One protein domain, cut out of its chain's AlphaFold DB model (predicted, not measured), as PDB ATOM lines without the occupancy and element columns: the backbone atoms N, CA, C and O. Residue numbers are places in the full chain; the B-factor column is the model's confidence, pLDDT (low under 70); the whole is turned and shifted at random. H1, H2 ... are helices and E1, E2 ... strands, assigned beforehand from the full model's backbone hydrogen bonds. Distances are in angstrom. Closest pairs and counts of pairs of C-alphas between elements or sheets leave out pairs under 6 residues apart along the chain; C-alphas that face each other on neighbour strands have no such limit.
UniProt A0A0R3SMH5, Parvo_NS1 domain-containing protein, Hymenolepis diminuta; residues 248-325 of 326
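This is residues 248 to 325 of the 326 residues of the protein "Parvo_NS1 domain-containing protein" of Hymenolepis diminuta (UniProt A0A0R3SMH5). Two short parallel strands, E1 and E2, run side by side, with H3 packed close to both of them and H2 meeting E1 with its later residues, both helices on one side of the strand pair. The longest helix, H1, lies off to one end and makes an L-shaped corner with H2, and its residues 248 to 256 stick out from the body. The printed part has 78 residues, with three named helices and two named strands in the order H1, H2, E1, H3, E2, and the class is mixed, helices and strands. The sheet has the order E1, E2 and is parallel. The whole is compact, with a radius of gyration of the C-alphas of 13.3 A and spans of 35 by 29 by 23 A.

H1, residues 248 to 263, begins at C-alpha 248 at (-27.339, -29.844, -20.678) and measures 22.3 A from first to last C-alpha. After four residues H2 follows, residues 268 to 279, 16.2 A long, with C-alpha 268 at (-18.335, -43.856, -7.378). E1 is residues 288 to 292 and measures 12.4 A. H3, residues 299 to 307, is also 12.4 A from first to last C-alpha. E2, residues 319 to 323, measures 11.8 A and ends at C-alpha 323 at (-9.705, -57.784, -20.417).

E1 and E2 are parallel neighbours, with 21 degrees between their N-to-C directions. Among the C-alphas that face each other, those of Cys 290 and Leu 321 are 5.0 A apart and those of Cys 288 and Tyr 319 are 5.4 A apart. No backbone N and O across this pair are within hydrogen-bond range of 3.5 A. E1, H3 and E2 form a strand-helix-strand unit, two parallel neighbour strands with a helix between them along the chain, and its crossover is right-handed. The closest C-alphas of E1 and H3 are those of Phe 291 and Lys 299, 5.9 A apart. The closest C-alphas of H3 and E2 are those of Ala 303 and Val 320, 6.8 A apart. The closest C-alphas of H2 and E1 are those of Ile 278 and Cys 288, 7.0 A apart. H2 and E2 are apart. H2 and H3 are only just apart, with their closest C-alphas 8.3 A from each other. H1 and H2 are close but not clearly touching, with the C-alphas of Phe 261 and Val 268 the closest at 6.8 A, and their lines are about perpendicular at 85 degrees. H1 is apart from E1, H3 and E2. In H1, H2 and H3 every O i to N i+4 pair is within hydrogen-bond range.

The two C-alphas farthest apart are those of Glu 248 and Lys 285, at 40.5 A, and the first and last printed C-alphas, of Glu 248 and Ile 325, are 35.0 A apart. Residues 248 to 256, which belong to H1, stand free; without them the body of 69 residues spans 31 by 23 by 23 A. The printed part has no cut. The link from H1 to H2 is tight, those from H2 to E1 and from E1 to H3 are short, and the link from H3 to E2, with 11 residues, is long. The mean pLDDT of the printed part is 76.5. Residue 284 and residues 312 to 325 are under 70, and E2 has a mean pLDDT of 48.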
ATOM      1  N   GLU A 248     -26.431 -28.703 -20.523       86.31
ATOM      2  CA  GLU A 248     -27.339 -29.844 -20.678       86.31
ATOM      3  C   GLU A 248     -26.607 -31.115 -21.141       86.31
ATOM      4  O   GLU A 248     -26.877 -32.207 -20.641       86.31
ATOM      5  N   ASN A 249     -25.654 -30.994 -22.071       84.12
ATOM      6  CA  ASN A 249     -24.866 -32.135 -22.538       84.12
ATOM      7  C   ASN A 249     -23.930 -32.666 -21.447       84.12
ATOM      8  O   ASN A 249     -23.750 -33.880 -21.340       84.12
ATOM      9  N   ILE A 250     -23.376 -31.776 -20.616       84.50
ATOM     10  CA  ILE A 250     -22.581 -32.166 -19.444       84.50
ATOM     11  C   ILE A 250     -23.456 -32.963 -18.477       84.50
ATOM     12  O   ILE A 250     -23.077 -34.069 -18.095       84.50
ATOM     13  N   GLN A 251     -24.644 -32.450 -18.145       88.06
ATOM     14  CA  GLN A 251     -25.554 -33.124 -17.221       88.06
ATOM     15  C   GLN A 251     -25.967 -34.506 -17.738       88.06
ATOM     16  O   GLN A 251     -25.888 -35.481 -17.000       88.06
ATOM     17  N   ARG A 252     -26.295 -34.633 -19.030       86.69
ATOM     18  CA  ARG A 252     -26.589 -35.940 -19.650       86.69
ATOM     19  C   ARG A 252     -25.419 -36.919 -19.539       86.69
ATOM     20  O   ARG A 252     -25.637 -38.114 -19.346       86.69
ATOM     21  N   GLY A 253     -24.184 -36.432 -19.671       85.81
ATOM     22  CA  GLY A 253     -22.980 -37.238 -19.477       85.81
ATOM     23  C   GLY A 253     -22.817 -37.713 -18.030       85.81
ATOM     24  O   GLY A 253     -22.500 -38.881 -17.806       85.81
ATOM     25  N   VAL A 254     -23.083 -36.834 -17.060       87.31
ATOM     26  CA  VAL A 254     -23.077 -37.164 -15.625       87.31
ATOM     27  C   VAL A 254     -24.153 -38.201 -15.305       87.31
ATOM     28  O   VAL A 254     -23.832 -39.240 -14.736       87.31
ATOM     29  N   ASP A 255     -25.390 -37.983 -15.753       89.25
ATOM     30  CA  ASP A 255     -26.511 -38.904 -15.535       89.25
ATOM     31  C   ASP A 255     -26.215 -40.292 -16.126       89.25
ATOM     32  O   ASP A 255     -26.491 -41.325 -15.509       89.25
ATOM     33  N   TRP A 256     -25.607 -40.335 -17.318       88.31
ATOM     34  CA  TRP A 256     -25.180 -41.581 -17.949       88.31
ATOM     35  C   TRP A 256     -24.090 -42.301 -17.140       88.31
ATOM     36  O   TRP A 256     -24.173 -43.520 -16.963       88.31
ATOM     37  N   LEU A 257     -23.092 -41.574 -16.623       88.44
ATOM     38  CA  LEU A 257     -22.036 -42.142 -15.779       88.44
ATOM     39  C   LEU A 257     -22.604 -42.700 -14.472       88.44
ATOM     40  O   LEU A 257     -22.285 -43.832 -14.107       88.44
ATOM     41  N   GLU A 258     -23.467 -41.945 -13.794       89.44
ATOM     42  CA  GLU A 258     -24.130 -42.395 -12.570       89.44
ATOM     43  C   GLU A 258     -24.978 -43.640 -12.824       89.44
ATOM     44  O   GLU A 258     -24.868 -44.623 -12.088       89.44
ATOM     45  N   PHE A 259     -25.777 -43.649 -13.896       89.12
ATOM     46  CA  PHE A 259     -26.561 -44.817 -14.287       89.12
ATOM     47  C   PHE A 259     -25.669 -46.039 -14.539       89.12
ATOM     48  O   PHE A 259     -25.937 -47.121 -14.017       89.12
ATOM     49  N   MET A 260     -24.582 -45.869 -15.295       88.62
ATOM     50  CA  MET A 260     -23.642 -46.943 -15.614       88.62
ATOM     51  C   MET A 260     -22.971 -47.505 -14.355       88.62
ATOM     52  O   MET A 260     -22.941 -48.726 -14.178       88.62
ATOM     53  N   PHE A 261     -22.494 -46.653 -13.445       90.38
ATOM     54  CA  PHE A 261     -21.895 -47.108 -12.190       90.38
ATOM     55  C   PHE A 261     -22.911 -47.800 -11.281       90.38
ATOM     56  O   PHE A 261     -22.610 -48.863 -10.734       90.38
ATOM     57  N   ASN A 262     -24.133 -47.271 -11.185       89.88
ATOM     58  CA  ASN A 262     -25.204 -47.867 -10.388       89.88
ATOM     59  C   ASN A 262     -25.613 -49.252 -10.910       89.88
ATOM     60  O   ASN A 262     -25.742 -50.184 -10.117       89.88
ATOM     61  N   MET A 263     -25.756 -49.414 -12.230       88.69
ATOM     62  CA  MET A 263     -26.075 -50.706 -12.860       88.69
ATOM     63  C   MET A 263     -24.991 -51.766 -12.637       88.69
ATOM     64  O   MET A 263     -25.299 -52.952 -12.586       88.69
ATOM     65  N   ASN A 264     -23.733 -51.349 -12.485       86.56
ATOM     66  CA  ASN A 264     -22.611 -52.249 -12.215       86.56
ATOM     67  C   ASN A 264     -22.276 -52.361 -10.717       86.56
ATOM     68  O   ASN A 264     -21.281 -52.991 -10.364       86.56
ATOM     69  N   HIS A 265     -23.086 -51.761  -9.836       90.25
ATOM     70  CA  HIS A 265     -22.856 -51.714  -8.389       90.25
ATOM     71  C   HIS A 265     -21.471 -51.164  -8.003       90.25
ATOM     72  O   HIS A 265     -20.857 -51.614  -7.033       90.25
ATOM     73  N   ILE A 266     -20.973 -50.183  -8.760       88.25
ATOM     74  CA  ILE A 266     -19.675 -49.551  -8.530       88.25
ATOM     75  C   ILE A 266     -19.869 -48.311  -7.643       88.25
ATOM     76  O   ILE A 266     -20.483 -47.336  -8.081       88.25
ATOM     77  N   PRO A 267     -19.334 -48.291  -6.410       89.69
ATOM     78  CA  PRO A 267     -19.381 -47.104  -5.562       89.69
ATOM     79  C   PRO A 267     -18.459 -46.005  -6.112       89.69
ATOM     80  O   PRO A 267     -17.237 -46.083  -5.975       89.69
ATOM     81  N   VAL A 268     -19.049 -44.954  -6.691       87.75
ATOM     82  CA  VAL A 268     -18.335 -43.856  -7.378       87.75
ATOM     83  C   VAL A 268     -17.245 -43.228  -6.506       87.75
ATOM     84  O   VAL A 268     -16.102 -43.112  -6.935       87.75
ATOM     85  N   TYR A 269     -17.557 -42.883  -5.253       88.50
ATOM     86  CA  TYR A 269     -16.586 -42.270  -4.337       88.50
ATOM     87  C   TYR A 269     -15.374 -43.164  -4.048       88.50
ATOM     88  O   TYR A 269     -14.249 -42.666  -3.947       88.50
ATOM     89  N   ALA A 270     -15.583 -44.477  -3.924       88.94
ATOM     90  CA  ALA A 270     -14.487 -45.417  -3.707       88.94
ATOM     91  C   ALA A 270     -13.630 -45.541  -4.972       88.94
ATOM     92  O   ALA A 270     -12.411 -45.425  -4.886       88.94
ATOM     93  N   LEU A 271     -14.266 -45.651  -6.145       89.12
ATOM     94  CA  LEU A 271     -13.572 -45.685  -7.432       89.12
ATOM     95  C   LEU A 271     -12.710 -44.433  -7.651       89.12
ATOM     96  O   LEU A 271     -11.537 -44.557  -7.988       89.12
ATOM     97  N   LEU A 272     -13.251 -43.231  -7.424       89.69
ATOM     98  CA  LEU A 272     -12.495 -41.980  -7.568       89.69
ATOM     99  C   LEU A 272     -11.314 -41.905  -6.592       89.69
ATOM    100  O   LEU A 272     -10.224 -41.475  -6.965       89.69
ATOM    101  N   THR A 273     -11.510 -42.367  -5.354       89.56
ATOM    102  CA  THR A 273     -10.437 -42.436  -4.352       89.56
ATOM    103  C   THR A 273      -9.317 -43.373  -4.800       89.56
ATOM    104  O   THR A 273      -8.139 -43.045  -4.645       89.56
ATOM    105  N   ASP A 274      -9.672 -44.528  -5.359       87.44
ATOM    106  CA  ASP A 274      -8.705 -45.503  -5.851       87.44
ATOM    107  C   ASP A 274      -7.977 -44.988  -7.094       87.44
ATOM    108  O   ASP A 274      -6.756 -45.118  -7.162       87.44
ATOM    109  N   ILE A 275      -8.674 -44.311  -8.014       88.12
ATOM    110  CA  ILE A 275      -8.051 -43.627  -9.157       88.12
ATOM    111  C   ILE A 275      -6.985 -42.651  -8.660       88.12
ATOM    112  O   ILE A 275      -5.829 -42.790  -9.042       88.12
ATOM    113  N   ILE A 276      -7.320 -41.722  -7.759       88.38
ATOM    114  CA  ILE A 276      -6.353 -40.731  -7.250       88.38
ATOM    115  C   ILE A 276      -5.134 -41.425  -6.631       88.38
ATOM    116  O   ILE A 276      -3.996 -41.076  -6.931       88.38
ATOM    117  N   LYS A 277      -5.353 -42.437  -5.785       86.12
ATOM    118  CA  LYS A 277      -4.265 -43.161  -5.115       86.12
ATOM    119  C   LYS A 277      -3.353 -43.903  -6.091       86.12
ATOM    120  O   LYS A 277      -2.141 -43.923  -5.873       86.12
ATOM    121  N   ILE A 278      -3.927 -44.539  -7.113       85.06
ATOM    122  CA  ILE A 278      -3.174 -45.292  -8.117       85.06
ATOM    123  C   ILE A 278      -2.418 -44.328  -9.038       85.06
ATOM    124  O   ILE A 278      -1.228 -44.531  -9.267       85.06
ATOM    125  N   MET A 279      -3.073 -43.262  -9.506       83.38
ATOM    126  CA  MET A 279      -2.476 -42.261 -10.398       83.38
ATOM    127  C   MET A 279      -1.349 -41.474  -9.715       83.38
ATOM    128  O   MET A 279      -0.328 -41.214 -10.340       83.38
ATOM    129  N   ASP A 280      -1.476 -41.181  -8.418       83.69
ATOM    130  CA  ASP A 280      -0.413 -40.563  -7.608       83.69
ATOM    131  C   ASP A 280       0.685 -41.556  -7.173       83.69
ATOM    132  O   ASP A 280       1.586 -41.189  -6.417       83.69
ATOM    133  N   MET A 281       0.585 -42.837  -7.552       77.06
ATOM    134  CA  MET A 281       1.477 -43.917  -7.108       77.06
ATOM    135  C   MET A 281       1.619 -44.051  -5.581       77.06
ATOM    136  O   MET A 281       2.633 -44.520  -5.063       77.06
ATOM    137  N   LYS A 282       0.583 -43.677  -4.826       70.38
ATOM    138  CA  LYS A 282       0.586 -43.717  -3.353       70.38
ATOM    139  C   LYS A 282       0.363 -45.124  -2.788       70.38
ATOM    140  O   LYS A 282       0.392 -45.306  -1.572       70.38
ATOM    141  N   VAL A 283       0.132 -46.124  -3.646       71.56
ATOM    142  CA  VAL A 283      -0.124 -47.515  -3.249       71.56
ATOM    143  C   VAL A 283       1.034 -48.413  -3.663       71.56
ATOM    144  O   VAL A 283       1.330 -48.599  -4.840       71.56
ATOM    145  N   ASN A 284       1.669 -49.045  -2.678       68.06
ATOM    146  CA  ASN A 284       2.700 -50.044  -2.936       68.06
ATOM    147  C   ASN A 284       2.080 -51.277  -3.622       68.06
ATOM    148  O   ASN A 284       1.134 -51.860  -3.096       68.06
ATOM    149  N   LYS A 285       2.663 -51.714  -4.748       70.69
ATOM    150  CA  LYS A 285       2.298 -52.921  -5.530       70.69
ATOM    151  C   LYS A 285       0.981 -52.875  -6.322       70.69
ATOM    152  O   LYS A 285       0.711 -53.834  -7.038       70.69
ATOM    153  N   VAL A 286       0.195 -51.799  -6.241       73.81
ATOM    154  CA  VAL A 286      -1.011 -51.604  -7.068       73.81
ATOM    155  C   VAL A 286      -0.829 -50.340  -7.902       73.81
ATOM    156  O   VAL A 286      -0.940 -49.234  -7.389       73.81
ATOM    157  N   ASN A 287      -0.524 -50.514  -9.188       72.00
ATOM    158  CA  ASN A 287      -0.252 -49.436 -10.149       72.00
ATOM    159  C   ASN A 287      -1.130 -49.527 -11.412       72.00
ATOM    160  O   ASN A 287      -0.834 -48.909 -12.431       72.00
ATOM    161  N   CYS A 288      -2.172 -50.354 -11.372       77.94
ATOM    162  CA  CYS A 288      -2.997 -50.678 -12.526       77.94
ATOM    163  C   CYS A 288      -4.466 -50.588 -12.130       77.94
ATOM    164  O   CYS A 288      -4.880 -51.179 -11.131       77.94
ATOM    165  N   LEU A 289      -5.251 -49.902 -12.956       81.81
ATOM    166  CA  LEU A 289      -6.705 -49.941 -12.906       81.81
ATOM    167  C   LEU A 289      -7.190 -50.818 -14.062       81.81
ATOM    168  O   LEU A 289      -6.833 -50.586 -15.214       81.81
ATOM    169  N   CYS A 290      -7.974 -51.849 -13.760       83.19
ATOM    170  CA  CYS A 290      -8.497 -52.767 -14.769       83.19
ATOM    171  C   CYS A 290     -10.015 -52.627 -14.851       83.19
ATOM    172  O   CYS A 290     -10.714 -52.833 -13.859       83.19
ATOM    173  N   PHE A 291     -10.520 -52.313 -16.045       83.12
ATOM    174  CA  PHE A 291     -11.946 -52.382 -16.336       83.12
ATOM    175  C   PHE A 291     -12.234 -53.703 -17.046       83.12
ATOM    176  O   PHE A 291     -11.745 -53.958 -18.150       83.12
ATOM    177  N   TYR A 292     -13.056 -54.539 -16.420       82.81
ATOM    178  CA  TYR A 292     -13.405 -55.864 -16.922       82.81
ATOM    179  C   TYR A 292     -14.872 -55.924 -17.346       82.81
ATOM    180  O   TYR A 292     -15.743 -55.426 -16.638       82.81
ATOM    181  N   GLY A 293     -15.156 -56.528 -18.502       80.38
ATOM    182  CA  GLY A 293     -16.530 -56.727 -18.970       80.38
ATOM    183  C   GLY A 293     -16.647 -56.954 -20.476       80.38
ATOM    184  O   GLY A 293     -15.674 -56.811 -21.216       80.38
ATOM    185  N   GLN A 294     -17.862 -57.268 -20.933       77.88
ATOM    186  CA  GLN A 294     -18.190 -57.479 -22.351       77.88
ATOM    187  C   GLN A 294     -17.902 -56.241 -23.210       77.88
ATOM    188  O   GLN A 294     -17.756 -55.130 -22.700       77.88
ATOM    189  N   THR A 295     -17.804 -56.403 -24.526       75.00
ATOM    190  CA  THR A 295     -17.648 -55.272 -25.452       75.00
ATOM    191  C   THR A 295     -18.796 -54.261 -25.298       75.00
ATOM    192  O   THR A 295     -19.893 -54.599 -24.865       75.00
ATOM    193  N   ASN A 296     -18.529 -52.988 -25.611       77.44
ATOM    194  CA  ASN A 296     -19.508 -51.887 -25.560       77.44
ATOM    195  C   ASN A 296     -20.054 -51.496 -24.172       77.44
ATOM    196  O   ASN A 296     -20.990 -50.710 -24.088       77.44
ATOM    197  N   THR A 297     -19.434 -51.932 -23.072       78.94
ATOM    198  CA  THR A 297     -19.816 -51.506 -21.707       78.94
ATOM    199  C   THR A 297     -19.205 -50.166 -21.261       78.94
ATOM    200  O   THR A 297     -19.109 -49.893 -20.072       78.94
ATOM    201  N   GLY A 298     -18.723 -49.333 -22.191       78.69
ATOM    202  CA  GLY A 298     -18.165 -48.008 -21.868       78.69
ATOM    203  C   GLY A 298     -16.749 -47.998 -21.271       78.69
ATOM    204  O   GLY A 298     -16.238 -46.929 -20.956       78.69
ATOM    205  N   LYS A 299     -16.071 -49.149 -21.163       84.19
ATOM    206  CA  LYS A 299     -14.722 -49.265 -20.558       84.19
ATOM    207  C   LYS A 299     -13.689 -48.329 -21.186       84.19
ATOM    208  O   LYS A 299     -12.969 -47.641 -20.475       84.19
ATOM    209  N   THR A 300     -13.612 -48.306 -22.516       81.19
ATOM    210  CA  THR A 300     -12.653 -47.463 -23.250       81.19
ATOM    211  C   THR A 300     -12.968 -45.985 -23.081       81.19
ATOM    212  O   THR A 300     -12.059 -45.184 -22.911       81.19
ATOM    213  N   LEU A 301     -14.256 -45.634 -23.054       82.44
ATOM    214  CA  LEU A 301     -14.687 -44.264 -22.807       82.44
ATOM    215  C   LEU A 301     -14.279 -43.802 -21.403       82.44
ATOM    216  O   LEU A 301     -13.759 -42.704 -21.257       82.44
ATOM    217  N   LEU A 302     -14.457 -44.656 -20.390       84.12
ATOM    218  CA  LEU A 302     -14.080 -44.343 -19.013       84.12
ATOM    219  C   LEU A 302     -12.560 -44.218 -18.840       84.12
ATOM    220  O   LEU A 302     -12.097 -43.294 -18.179       84.12
ATOM    221  N   ALA A 303     -11.787 -45.107 -19.465       82.88
ATOM    222  CA  ALA A 303     -10.332 -45.002 -19.492       82.88
ATOM    223  C   ALA A 303      -9.886 -43.665 -20.098       82.88
ATOM    224  O   ALA A 303      -9.146 -42.921 -19.461       82.88
ATOM    225  N   ASN A 304     -10.425 -43.323 -21.272       81.06
ATOM    226  CA  ASN A 304     -10.125 -42.063 -21.942       81.06
ATOM    227  C   ASN A 304     -10.532 -40.855 -21.093       81.06
ATOM    228  O   ASN A 304      -9.784 -39.891 -21.038       81.06
ATOM    229  N   LEU A 305     -11.671 -40.901 -20.396       83.25
ATOM    230  CA  LEU A 305     -12.094 -39.819 -19.499       83.25
ATOM    231  C   LEU A 305     -11.086 -39.589 -18.360       83.25
ATOM    232  O   LEU A 305     -10.833 -38.453 -17.975       83.25
ATOM    233  N   ILE A 306     -10.502 -40.668 -17.833       85.31
ATOM    234  CA  ILE A 306      -9.527 -40.613 -16.738       85.31
ATOM    235  C   ILE A 306      -8.163 -40.112 -17.227       85.31
ATOM    236  O   ILE A 306      -7.472 -39.434 -16.465       85.31
ATOM    237  N   THR A 307      -7.762 -40.438 -18.461       83.38
ATOM    238  CA  THR A 307      -6.380 -40.252 -18.934       83.38
ATOM    239  C   THR A 307      -6.196 -39.218 -20.043       83.38
ATOM    240  O   THR A 307      -5.055 -38.882 -20.333       83.38
ATOM    241  N   SER A 308      -7.256 -38.696 -20.670       79.94
ATOM    242  CA  SER A 308      -7.167 -37.832 -21.868       79.94
ATOM    243  C   SER A 308      -6.314 -36.576 -21.692       79.94
ATOM    244  O   SER A 308      -5.704 -36.107 -22.647       79.94
ATOM    245  N   HIS A 309      -6.253 -36.029 -20.481       79.44
ATOM    246  CA  HIS A 309      -5.478 -34.828 -20.171       79.44
ATOM    247  C   HIS A 309      -3.978 -35.101 -19.981       79.44
ATOM    248  O   HIS A 309      -3.171 -34.165 -20.015       79.44
ATOM    249  N   LEU A 310      -3.594 -36.365 -19.791       80.62
ATOM    250  CA  LEU A 310      -2.218 -36.771 -19.536       80.62
ATOM    251  C   LEU A 310      -1.444 -36.955 -20.845       80.62
ATOM    252  O   LEU A 310      -1.986 -37.367 -21.866       80.62
ATOM    253  N   THR A 311      -0.155 -36.641 -20.819       73.00
ATOM    254  CA  THR A 311       0.758 -36.767 -21.961       73.00
ATOM    255  C   THR A 311       1.185 -38.228 -22.177       73.00
ATOM    256  O   THR A 311       1.665 -38.588 -23.250       73.00
ATOM    257  N   VAL A 312       0.997 -39.094 -21.175       59.62
ATOM    258  CA  VAL A 312       1.431 -40.498 -21.183       59.62
ATOM    259  C   VAL A 312       0.264 -41.448 -21.437       59.62
ATOM    260  O   VAL A 312      -0.424 -41.859 -20.506       59.62
ATOM    261  N   SER A 313       0.108 -41.897 -22.680       48.91
ATOM    262  CA  SER A 313      -0.500 -43.203 -22.971       48.91
ATOM    263  C   SER A 313       0.538 -44.331 -23.080       48.91
ATOM    264  O   SER A 313       0.180 -45.484 -22.867       48.91
ATOM    265  N   ASP A 314       1.824 -44.031 -23.343       40.47
ATOM    266  CA  ASP A 314       2.743 -45.049 -23.898       40.47
ATOM    267  C   ASP A 314       4.090 -45.271 -23.181       40.47
ATOM    268  O   ASP A 314       4.838 -46.179 -23.554       40.47
ATOM    269  N   HIS A 315       4.433 -44.527 -22.124       37.09
ATOM    270  CA  HIS A 315       5.705 -44.725 -21.407       37.09
ATOM    271  C   HIS A 315       5.527 -45.009 -19.901       37.09
ATOM    272  O   HIS A 315       5.648 -44.146 -19.039       37.09
ATOM    273  N   ASN A 316       5.353 -46.306 -19.616       38.69
ATOM    274  CA  ASN A 316       5.928 -47.057 -18.490       38.69
ATOM    275  C   ASN A 316       5.406 -46.942 -17.048       38.69
ATOM    276  O   ASN A 316       6.025 -47.588 -16.204       38.69
ATOM    277  N   LEU A 317       4.295 -46.274 -16.707       44.41
ATOM    278  CA  LEU A 317       3.852 -46.294 -15.291       44.41
ATOM    279  C   LEU A 317       2.379 -46.568 -14.980       44.41
ATOM    280  O   LEU A 317       2.090 -46.939 -13.843       44.41
ATOM    281  N   PHE A 318       1.472 -46.514 -15.951       46.75
ATOM    282  CA  PHE A 318       0.068 -46.847 -15.718       46.75
ATOM    283  C   PHE A 318      -0.484 -47.636 -16.902       46.75
ATOM    284  O   PHE A 318      -0.489 -47.155 -18.031       46.75
ATOM    285  N   TYR A 319      -0.926 -48.866 -16.645       49.69
ATOM    286  CA  TYR A 319      -1.642 -49.668 -17.629       49.69
ATOM    287  C   TYR A 319      -3.127 -49.619 -17.279       49.69
ATOM    288  O   TYR A 319      -3.521 -50.073 -16.206       49.69
ATOM    289  N   VAL A 320      -3.960 -49.102 -18.184       53.03
ATOM    290  CA  VAL A 320      -5.385 -49.443 -18.173       53.03
ATOM    291  C   VAL A 320      -5.529 -50.724 -18.976       53.03
ATOM    292  O   VAL A 320      -5.482 -50.715 -20.206       53.03
ATOM    293  N   LEU A 321      -5.634 -51.850 -18.279       49.84
ATOM    294  CA  LEU A 321      -5.802 -53.142 -18.935       49.84
ATOM    295  C   LEU A 321      -7.268 -53.348 -19.323       49.84
ATOM    296  O   LEU A 321      -8.173 -53.241 -18.494       49.84
ATOM    297  N   PHE A 322      -7.480 -53.686 -20.596       47.84
ATOM    298  CA  PHE A 322      -8.754 -54.169 -21.117       47.84
ATOM    299  C   PHE A 322      -8.717 -55.692 -21.180       47.84
ATOM    300  O   PHE A 322      -8.051 -56.274 -22.035       47.84
ATOM    301  N   CYS A 323      -9.468 -56.350 -20.306       41.59
ATOM    302  CA  CYS A 323      -9.705 -57.784 -20.417       41.59
ATOM    303  C   CYS A 323     -11.100 -58.002 -21.019       41.59
ATOM    304  O   CYS A 323     -12.114 -57.800 -20.348       41.59
ATOM    305  N   ASN A 324     -11.143 -58.384 -22.300       35.25
ATOM    306  CA  ASN A 324     -12.361 -58.853 -22.963       35.25
ATOM    307  C   ASN A 324     -12.496 -60.368 -22.755       35.25
ATOM    308  O   ASN A 324     -11.530 -61.107 -22.938       35.25
ATOM    309  N   ILE A 325     -13.701 -60.819 -22.413       36.16
ATOM    310  CA  ILE A 325     -14.085 -62.230 -22.518       36.16
ATOM    311  C   ILE A 325     -14.580 -62.441 -23.952       36.16
ATOM    312  O   ILE A 325     -15.444 -61.681 -24.396       36.16
TER     313      ILE A 325